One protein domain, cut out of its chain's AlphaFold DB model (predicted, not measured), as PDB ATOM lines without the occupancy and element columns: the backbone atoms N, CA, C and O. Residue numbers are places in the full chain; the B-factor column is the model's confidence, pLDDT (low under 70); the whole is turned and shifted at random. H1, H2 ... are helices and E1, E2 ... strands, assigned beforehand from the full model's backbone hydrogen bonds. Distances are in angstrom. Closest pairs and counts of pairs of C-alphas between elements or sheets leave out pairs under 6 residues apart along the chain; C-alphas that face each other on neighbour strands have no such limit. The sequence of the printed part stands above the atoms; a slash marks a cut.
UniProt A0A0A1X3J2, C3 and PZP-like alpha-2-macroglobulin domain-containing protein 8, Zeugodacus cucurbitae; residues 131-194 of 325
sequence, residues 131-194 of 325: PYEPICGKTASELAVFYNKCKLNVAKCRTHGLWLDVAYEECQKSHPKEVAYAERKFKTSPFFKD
ATOM      1  N   PRO A 131     173.144 143.281 112.868       86.69
ATOM      2  CA  PRO A 131     172.003 144.065 112.419       86.69
ATOM      3  C   PRO A 131     171.693 145.211 113.388       86.69
ATOM      4  O   PRO A 131     172.161 145.254 114.525       86.69
ATOM      5  N   TYR A 132     170.885 146.163 112.922       86.12
ATOM      6  CA  TYR A 132     170.425 147.260 113.764       86.12
ATOM      7  C   TYR A 132     169.488 146.749 114.867       86.12
ATOM      8  O   TYR A 132     168.348 146.368 114.594       86.12
ATOM      9  N   GLU A 133     169.972 146.788 116.104       90.88
ATOM     10  CA  GLU A 133     169.268 146.403 117.328       90.88
ATOM     11  C   GLU A 133     169.600 147.447 118.403       90.88
ATOM     12  O   GLU A 133     170.587 147.294 119.128       90.88
ATOM     13  N   PRO A 134     168.845 148.559 118.471       91.25
ATOM     14  CA  PRO A 134     169.244 149.702 119.270       91.25
ATOM     15  C   PRO A 134     169.307 149.324 120.747       91.25
ATOM     16  O   PRO A 134     168.365 148.763 121.308       91.25
ATOM     17  N   ILE A 135     170.426 149.664 121.373       93.81
ATOM     18  CA  ILE A 135     170.706 149.376 122.777       93.81
ATOM     19  C   ILE A 135     171.048 150.674 123.485       93.81
ATOM     20  O   ILE A 135     171.589 151.597 122.869       93.81
ATOM     21  N   CYS A 136     170.727 150.771 124.769       94.88
ATOM     22  CA  CYS A 136     171.107 151.944 125.523       94.88
ATOM     23  C   CYS A 136     172.380 151.699 126.326       94.88
ATOM     24  O   CYS A 136     172.557 150.652 126.943       94.88
ATOM     25  N   GLY A 137     173.269 152.682 126.312       93.44
ATOM     26  CA  GLY A 137     174.424 152.734 127.183       93.44
ATOM     27  C   GLY A 137     174.277 153.860 128.192       93.44
ATOM     28  O   GLY A 137     173.805 154.950 127.861       93.44
ATOM     29  N   LYS A 138     174.727 153.606 129.416       92.69
ATOM     30  CA  LYS A 138     174.746 154.599 130.492       92.69
ATOM     31  C   LYS A 138     176.124 154.669 131.133       92.69
ATOM     32  O   LYS A 138     176.729 153.637 131.410       92.69
ATOM     33  N   THR A 139     176.603 155.875 131.386       92.62
ATOM     34  CA  THR A 139     177.759 156.145 132.248       92.62
ATOM     35  C   THR A 139     177.281 156.832 133.531       92.62
ATOM     36  O   THR A 139     176.082 157.001 133.758       92.62
ATOM     37  N   ALA A 140     178.208 157.237 134.402       90.94
ATOM     38  CA  ALA A 140     177.864 157.998 135.602       90.94
ATOM     39  C   ALA A 140     177.243 159.376 135.291       90.94
ATOM     40  O   ALA A 140     176.491 159.897 136.110       90.94
ATOM     41  N   SER A 141     177.559 159.959 134.132       86.56
ATOM     42  CA  SER A 141     177.177 161.328 133.764       86.56
ATOM     43  C   SER A 141     176.297 161.420 132.521       86.56
ATOM     44  O   SER A 141     175.691 162.462 132.288       86.56
ATOM     45  N   GLU A 142     176.236 160.367 131.705       86.94
ATOM     46  CA  GLU A 142     175.645 160.430 130.369       86.94
ATOM     47  C   GLU A 142     174.840 159.173 130.035       86.94
ATOM     48  O   GLU A 142     175.044 158.090 130.587       86.94
ATOM     49  N   LEU A 143     173.924 159.331 129.084       87.88
ATOM     50  CA  LEU A 143     173.072 158.275 128.562       87.88
ATOM     51  C   LEU A 143     172.988 158.426 127.043       87.88
ATOM     52  O   LEU A 143     172.764 159.525 126.535       87.88
ATOM     53  N   ALA A 144     173.211 157.332 126.319       89.12
ATOM     54  CA  ALA A 144     173.317 157.338 124.865       89.12
ATOM     55  C   ALA A 144     172.693 156.082 124.249       89.12
ATOM     56  O   ALA A 144     172.741 154.999 124.825       89.12
ATOM     57  N   VAL A 145     172.135 156.223 123.046       93.06
ATOM     58  CA  VAL A 145     171.614 155.100 122.258       93.06
ATOM     59  C   VAL A 145     172.654 154.684 121.226       93.06
ATOM     60  O   VAL A 145     173.140 155.510 120.455       93.06
ATOM     61  N   PHE A 146     172.959 153.393 121.189       92.50
ATOM     62  CA  PHE A 146     173.882 152.777 120.245       92.50
ATOM     63  C   PHE A 146     173.110 151.956 119.208       92.50
ATOM     64  O   PHE A 146     172.038 151.432 119.494       92.50
ATOM     65  N   TYR A 147     173.673 151.829 118.003       88.69
ATOM     66  CA  TYR A 147     173.061 151.101 116.884       88.69
ATOM     67  C   TYR A 147     172.817 149.615 117.172       88.69
ATOM     68  O   TYR A 147     171.831 149.051 116.704       88.69
ATOM     69  N   ASN A 148     173.768 148.987 117.860       91.00
ATOM     70  CA  ASN A 148     173.779 147.577 118.222       91.00
ATOM     71  C   ASN A 148     174.723 147.351 119.409       91.00
ATOM     72  O   ASN A 148     175.434 148.263 119.857       91.00
ATOM     73  N   LYS A 149     174.736 146.115 119.906       94.75
ATOM     74  CA  LYS A 149     175.571 145.706 121.035       94.75
ATOM     75  C   LYS A 149     177.064 145.811 120.724       94.75
ATOM     76  O   LYS A 149     177.818 146.267 121.585       94.75
ATOM     77  N   CYS A 150     177.496 145.485 119.506       94.50
ATOM     78  CA  CYS A 150     178.885 145.665 119.091       94.50
ATOM     79  C   CYS A 150     179.356 147.122 119.229       94.50
ATOM     80  O   CYS A 150     180.397 147.369 119.838       94.50
ATOM     81  N   LYS A 151     178.571 148.116 118.787       93.62
ATOM     82  CA  LYS A 151     178.941 149.537 118.933       93.62
ATOM     83  C   LYS A 151     178.988 149.997 120.391       93.62
ATOM     84  O   LYS A 151     179.835 150.823 120.732       93.62
ATOM     85  N   LEU A 152     178.144 149.441 121.260       93.06
ATOM     86  CA  LEU A 152     178.264 149.663 122.702       93.06
ATOM     87  C   LEU A 152     179.560 149.046 123.257       93.06
ATOM     88  O   LEU A 152     180.233 149.672 124.072       93.06
ATOM     89  N   ASN A 153     179.945 147.846 122.818       94.12
ATOM     90  CA  ASN A 153     181.177 147.188 123.266       94.12
ATOM     91  C   ASN A 153     182.441 147.904 122.779       94.12
ATOM     92  O   ASN A 153     183.399 148.021 123.536       94.12
ATOM     93  N   VAL A 154     182.415 148.455 121.567       91.69
ATOM     94  CA  VAL A 154     183.441 149.381 121.071       91.69
ATOM     95  C   VAL A 154     183.580 150.571 122.010       91.69
ATOM     96  O   VAL A 154     184.685 150.912 122.430       91.69
ATOM     97  N   ALA A 155     182.456 151.190 122.380       90.12
ATOM     98  CA  ALA A 155     182.465 152.311 123.305       90.12
ATOM     99  C   ALA A 155     183.012 151.897 124.678       90.12
ATOM    100  O   ALA A 155     183.874 152.594 125.203       90.12
ATOM    101  N   LYS A 156     182.590 150.744 125.224       93.81
ATOM    102  CA  LYS A 156     183.156 150.164 126.457       93.81
ATOM    103  C   LYS A 156     184.663 149.975 126.339       93.81
ATOM    104  O   LYS A 156     185.382 150.407 127.224       93.81
ATOM    105  N   CYS A 157     185.148 149.367 125.262       90.75
ATOM    106  CA  CYS A 157     186.574 149.140 125.056       90.75
ATOM    107  C   CYS A 157     187.351 150.467 125.048       90.75
ATOM    108  O   CYS A 157     188.309 150.628 125.800       90.75
ATOM    109  N   ARG A 158     186.866 151.463 124.295       87.62
ATOM    110  CA  ARG A 158     187.493 152.790 124.187       87.62
ATOM    111  C   ARG A 158     187.463 153.596 125.484       87.62
ATOM    112  O   ARG A 158     188.315 154.453 125.684       87.62
ATOM    113  N   THR A 159     186.484 153.352 126.351       86.12
ATOM    114  CA  THR A 159     186.358 154.031 127.647       86.12
ATOM    115  C   THR A 159     186.779 153.161 128.827       86.12
ATOM    116  O   THR A 159     186.443 153.484 129.964       86.12
ATOM    117  N   HIS A 160     187.494 152.058 128.589       86.31
ATOM    118  CA  HIS A 160     187.933 151.128 129.637       86.31
ATOM    119  C   HIS A 160     186.791 150.606 130.533       86.31
ATOM    120  O   HIS A 160     186.940 150.434 131.740       86.31
ATOM    121  N   GLY A 161     185.630 150.347 129.936       88.94
ATOM    122  CA  GLY A 161     184.479 149.722 130.582       88.94
ATOM    123  C   GLY A 161     183.524 150.690 131.280       88.94
ATOM    124  O   GLY A 161     182.639 150.230 131.992       88.94
ATOM    125  N   LEU A 162     183.650 152.007 131.072       92.31
ATOM    126  CA  LEU A 162     182.776 153.001 131.723       92.31
ATOM    127  C   LEU A 162     181.296 152.902 131.317       92.31
ATOM    128  O   LEU A 162     180.427 153.375 132.047       92.31
ATOM    129  N   TRP A 163     181.000 152.330 130.150       94.69
ATOM    130  CA  TRP A 163     179.629 152.178 129.670       94.69
ATOM    131  C   TRP A 163     178.965 150.930 130.258       94.69
ATOM    132  O   TRP A 163     179.469 149.816 130.123       94.69
ATOM    133  N   LEU A 164     177.783 151.107 130.836       96.31
ATOM    134  CA  LEU A 164     176.902 150.036 131.288       96.31
ATOM    135  C   LEU A 164     175.846 149.746 130.225       96.31
ATOM    136  O   LEU A 164     175.360 150.659 129.562       96.31
ATOM    137  N   ASP A 165     175.517 148.466 130.073       96.75
ATOM    138  CA  ASP A 165     174.429 148.014 129.209       96.75
ATOM    139  C   ASP A 165     173.092 148.236 129.920       96.75
ATOM    140  O   ASP A 165     172.921 147.805 131.064       96.75
ATOM    141  N   VAL A 166     172.181 148.944 129.264       95.25
ATOM    142  CA  VAL A 166     170.870 149.300 129.791       95.25
ATOM    143  C   VAL A 166     169.806 148.956 128.755       95.25
ATOM    144  O   VAL A 166     169.964 149.192 127.553       95.25
ATOM    145  N   ALA A 167     168.678 148.424 129.229       94.62
ATOM    146  CA  ALA A 167     167.547 148.117 128.368       94.62
ATOM    147  C   ALA A 167     167.085 149.374 127.616       94.62
ATOM    148  O   ALA A 167     166.895 150.440 128.203       94.62
ATOM    149  N   TYR A 168     166.852 149.238 126.311       93.81
ATOM    150  CA  TYR A 168     166.470 150.355 125.447       93.81
ATOM    151  C   TYR A 168     165.221 151.111 125.944       93.81
ATOM    152  O   TYR A 168     165.135 152.336 125.845       93.81
ATOM    153  N   GLU A 169     164.289 150.388 126.566       94.38
ATOM    154  CA  GLU A 169     163.081 150.952 127.168       94.38
ATOM    155  C   GLU A 169     163.361 151.970 128.282       94.38
ATOM    156  O   GLU A 169     162.586 152.910 128.457       94.38
ATOM    157  N   GLU A 170     164.444 151.819 129.048       91.75
ATOM    158  CA  GLU A 170     164.799 152.769 130.113       91.75
ATOM    159  C   GLU A 170     165.136 154.142 129.521       91.75
ATOM    160  O   GLU A 170     164.761 155.188 130.058       91.75
ATOM    161  N   CYS A 171     165.772 154.138 128.355       90.19
ATOM    162  CA  CYS A 171     166.155 155.348 127.645       90.19
ATOM    163  C   CYS A 171     164.961 155.986 126.947       90.19
ATOM    164  O   CYS A 171     164.819 157.206 126.971       90.19
ATOM    165  N   GLN A 172     164.030 155.179 126.431       92.88
ATOM    166  CA  GLN A 172     162.744 155.691 125.954       92.88
ATOM    167  C   GLN A 172     161.918 156.334 127.077       92.88
ATOM    168  O   GLN A 172     161.268 157.352 126.846       92.88
ATOM    169  N   LYS A 173     161.943 155.761 128.287       94.75
ATOM    170  CA  LYS A 173     161.206 156.287 129.449       94.75
ATOM    171  C   LYS A 173     161.810 157.588 129.975       94.75
ATOM    172  O   LYS A 173     161.066 158.504 130.309       94.75
ATOM    173  N   SER A 174     163.136 157.668 130.053       92.06
ATOM    174  CA  SER A 174     163.840 158.843 130.584       92.06
ATOM    175  C   SER A 174     163.946 159.989 129.572       92.06
ATOM    176  O   SER A 174     163.744 161.145 129.942       92.06
ATOM    177  N   HIS A 175     164.203 159.678 128.298       90.50
ATOM    178  CA  HIS A 175     164.535 160.655 127.253       90.50
ATOM    179  C   HIS A 175     163.817 160.359 125.917       90.50
ATOM    180  O   HIS A 175     164.451 160.101 124.890       90.50
ATOM    181  N   PRO A 176     162.470 160.385 125.879       92.94
ATOM    182  CA  PRO A 176     161.701 159.949 124.710       92.94
ATOM    183  C   PRO A 176     161.954 160.795 123.454       92.94
ATOM    184  O   PRO A 176     161.887 160.278 122.339       92.94
ATOM    185  N   LYS A 177     162.233 162.098 123.602       90.12
ATOM    186  CA  LYS A 177     162.421 163.009 122.459       90.12
ATOM    187  C   LYS A 177     163.776 162.790 121.797       90.12
ATOM    188  O   LYS A 177     163.875 162.765 120.571       90.12
ATOM    189  N   GLU A 178     164.801 162.619 122.616       85.38
ATOM    190  CA  GLU A 178     166.186 162.422 122.220       85.38
ATOM    191  C   GLU A 178     166.358 161.048 121.578       85.38
ATOM    192  O   GLU A 178     166.945 160.935 120.502       85.38
ATOM    193  N   VAL A 179     165.750 160.020 122.175       88.19
ATOM    194  CA  VAL A 179     165.723 158.670 121.608       88.19
ATOM    195  C   VAL A 179     164.983 158.650 120.268       88.19
ATOM    196  O   VAL A 179     165.503 158.112 119.291       88.19
ATOM    197  N   ALA A 180     163.824 159.309 120.162       87.94
ATOM    198  CA  ALA A 180     163.102 159.411 118.891       87.94
ATOM    199  C   ALA A 180     163.902 160.166 117.812       87.94
ATOM    200  O   ALA A 180     163.833 159.821 116.627       87.94
ATOM    201  N   TYR A 181     164.668 161.190 118.201       86.31
ATOM    202  CA  TYR A 181     165.564 161.904 117.294       86.31
ATOM    203  C   TYR A 181     166.720 161.014 116.819       86.31
ATOM    204  O   TYR A 181     166.977 160.951 115.614       86.31
ATOM    205  N   ALA A 182     167.365 160.290 117.736       85.44
ATOM    206  CA  ALA A 182     168.441 159.356 117.418       85.44
ATOM    207  C   ALA A 182     167.955 158.257 116.465       85.44
ATOM    208  O   ALA A 182     168.547 158.065 115.405       85.44
ATOM    209  N   GLU A 183     166.813 157.624 116.755       85.31
ATOM    210  CA  GLU A 183     166.213 156.639 115.850       85.31
ATOM    211  C   GLU A 183     165.938 157.210 114.463       85.31
ATOM    212  O   GLU A 183     166.199 156.547 113.460       85.31
ATOM    213  N   ARG A 184     165.375 158.423 114.389       85.75
ATOM    214  CA  ARG A 184     165.092 159.063 113.104       85.75
ATOM    215  C   ARG A 184     166.384 159.264 112.323       85.75
ATOM    216  O   ARG A 184     166.421 158.923 111.146       85.75
ATOM    217  N   LYS A 185     167.434 159.760 112.980       85.19
ATOM    218  CA  LYS A 185     168.748 159.978 112.366       85.19
ATOM    219  C   LYS A 185     169.353 158.664 111.866       85.19
ATOM    220  O   LYS A 185     169.800 158.602 110.721       85.19
ATOM    221  N   PHE A 186     169.284 157.605 112.672       84.31
ATOM    222  CA  PHE A 186     169.763 156.275 112.298       84.31
ATOM    223  C   PHE A 186     168.996 155.706 111.111       84.31
ATOM    224  O   PHE A 186     169.622 155.301 110.140       84.31
ATOM    225  N   LYS A 187     167.663 155.781 111.121       83.56
ATOM    226  CA  LYS A 187     166.810 155.326 110.010       83.56
ATOM    227  C   LYS A 187     167.047 156.107 108.714       83.56
ATOM    228  O   LYS A 187     166.887 155.554 107.635       83.56
ATOM    229  N   THR A 188     167.437 157.380 108.803       82.81
ATOM    230  CA  THR A 188     167.794 158.193 107.625       82.81
ATOM    231  C   THR A 188     169.224 157.979 107.125       82.81
ATOM    232  O   THR A 188     169.588 158.524 106.083       82.81
ATOM    233  N   SER A 189     170.057 157.226 107.850       79.94
ATOM    234  CA  SER A 189     171.444 156.984 107.454       79.94
ATOM    235  C   SER A 189     171.510 156.115 106.190       79.94
ATOM    236  O   SER A 189     170.832 155.090 106.132       79.94
ATOM    237  N   PRO A 190     172.380 156.426 105.208       77.31
ATOM    238  CA  PRO A 190     172.595 155.578 104.027       77.31
ATOM    239  C   PRO A 190     173.037 154.146 104.363       77.31
ATOM    240  O   PRO A 190     172.895 153.236 103.550       77.31
ATOM    241  N   PHE A 191     173.603 153.954 105.556       68.81
ATOM    242  CA  PHE A 191     174.080 152.663 106.047       68.81
ATOM    243  C   PHE A 191     172.981 151.840 106.723       68.81
ATOM    244  O   PHE A 191     173.182 150.658 107.000       68.81
ATOM    245  N   PHE A 192     171.819 152.443 106.977       73.69
ATOM    246  CA  PHE A 192     170.680 151.747 107.540       73.69
ATOM    247  C   PHE A 192     170.024 150.891 106.462       73.69
ATOM    248  O   PHE A 192     169.251 151.360 105.628       73.69
ATOM    249  N   LYS A 193     170.366 149.605 106.464       66.69
ATOM    250  CA  LYS A 193     169.659 148.607 105.672       66.69
ATOM    251  C   LYS A 193     168.579 148.016 106.559       66.69
ATOM    252  O   LYS A 193     168.897 147.329 107.525       66.69
ATOM    253  N   ASP A 194     167.317 148.272 106.226       62.38
ATOM    254  CA  ASP A 194     166.193 147.594 106.867       62.38
ATOM    255  C   ASP A 194     166.394 146.079 106.748       62.38
ATOM    256  O   ASP A 194     166.195 145.490 105.681       62.38
TER     257      ASP A 194
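What this domain is: This is residues 131 to 194 of the 325 residues of the protein "C3 and PZP-like alpha-2-macroglobulin domain-containing protein 8" of Zeugodacus cucurbitae (UniProt A0A0A1X3J2). A small sheet of three short strands is sandwiched between H1 over one face and H2 over the other, while the longest helix, H3, turns a corner from H2 and runs past edge strand E2. These are three layers, with H2 and H3 on one face of the sheet and H1 on the other. The 64 printed residues, of mixed class, hold E1, E2, H1, E3, H2 and H3 in chain order; the sheet runs E2, E1, E3, all antiparallel. The whole is compact, with a radius of gyration of the C-alphas of 11.6 A and spans of 31 by 23 by 15 A.

Where its parts are: Find C-alpha 135 at (170.706, 149.376, 122.777), where E1, residues 135 to 138, begins its 10.2 A. Next come E2, residues 143 to 146, 10.0 A, and H1, residues 149 to 158, 14.2 A. Then read E3, residues 164 to 166, 6.3 A, and H2, residues 168 to 174, 10.3 A. H3, residues 176 to 187, covers 16.2 A to C-alpha 187 at (166.810, 155.326, 110.010).

How they stand to each other: Look first at the hairpin E1 and E2, where N 137 and O 144 are within hydrogen-bond range at 2.8 A. On the other side of E1, N 164 of E3 is 2.8 A from O 138. E2, H1 and E3 form a split strand-helix-strand unit, two strands running the same way with E1 between them, and its crossover is right-handed. H1 runs along E1 at 3 degrees on the local plane, at a height over the sheet of 9.1 A; its closest C-alphas to E1 are Lys 149 and Ile 135, 6.3 A. H2 is on the opposite face, also at 9.1 A, with the closest C-alphas to E1 at Tyr 168 and Cys 136, 4.9 A. H3 is on the sheet, its closest C-alphas to E2 being Val 179 and Val 145, 6.9 A. With its residues 179 to 180 alone, H3 only just touches H2, with 3 pairs of C-alphas within 8 A, and only at the corner; Gln 172 and Val 179 are closest, 6.1 A. H1 is apart from H2 and H3. In H1, H2 and H3 every O i to N i+4 pair is within hydrogen-bond range.

The domain as a whole: Measure the farthest C-alphas, Ala 140 and Asp 194, 32.7 A apart. The printed part has no cut, and its five links are tight. Confidence is under 70 at residue 191 and residues 193 to 194.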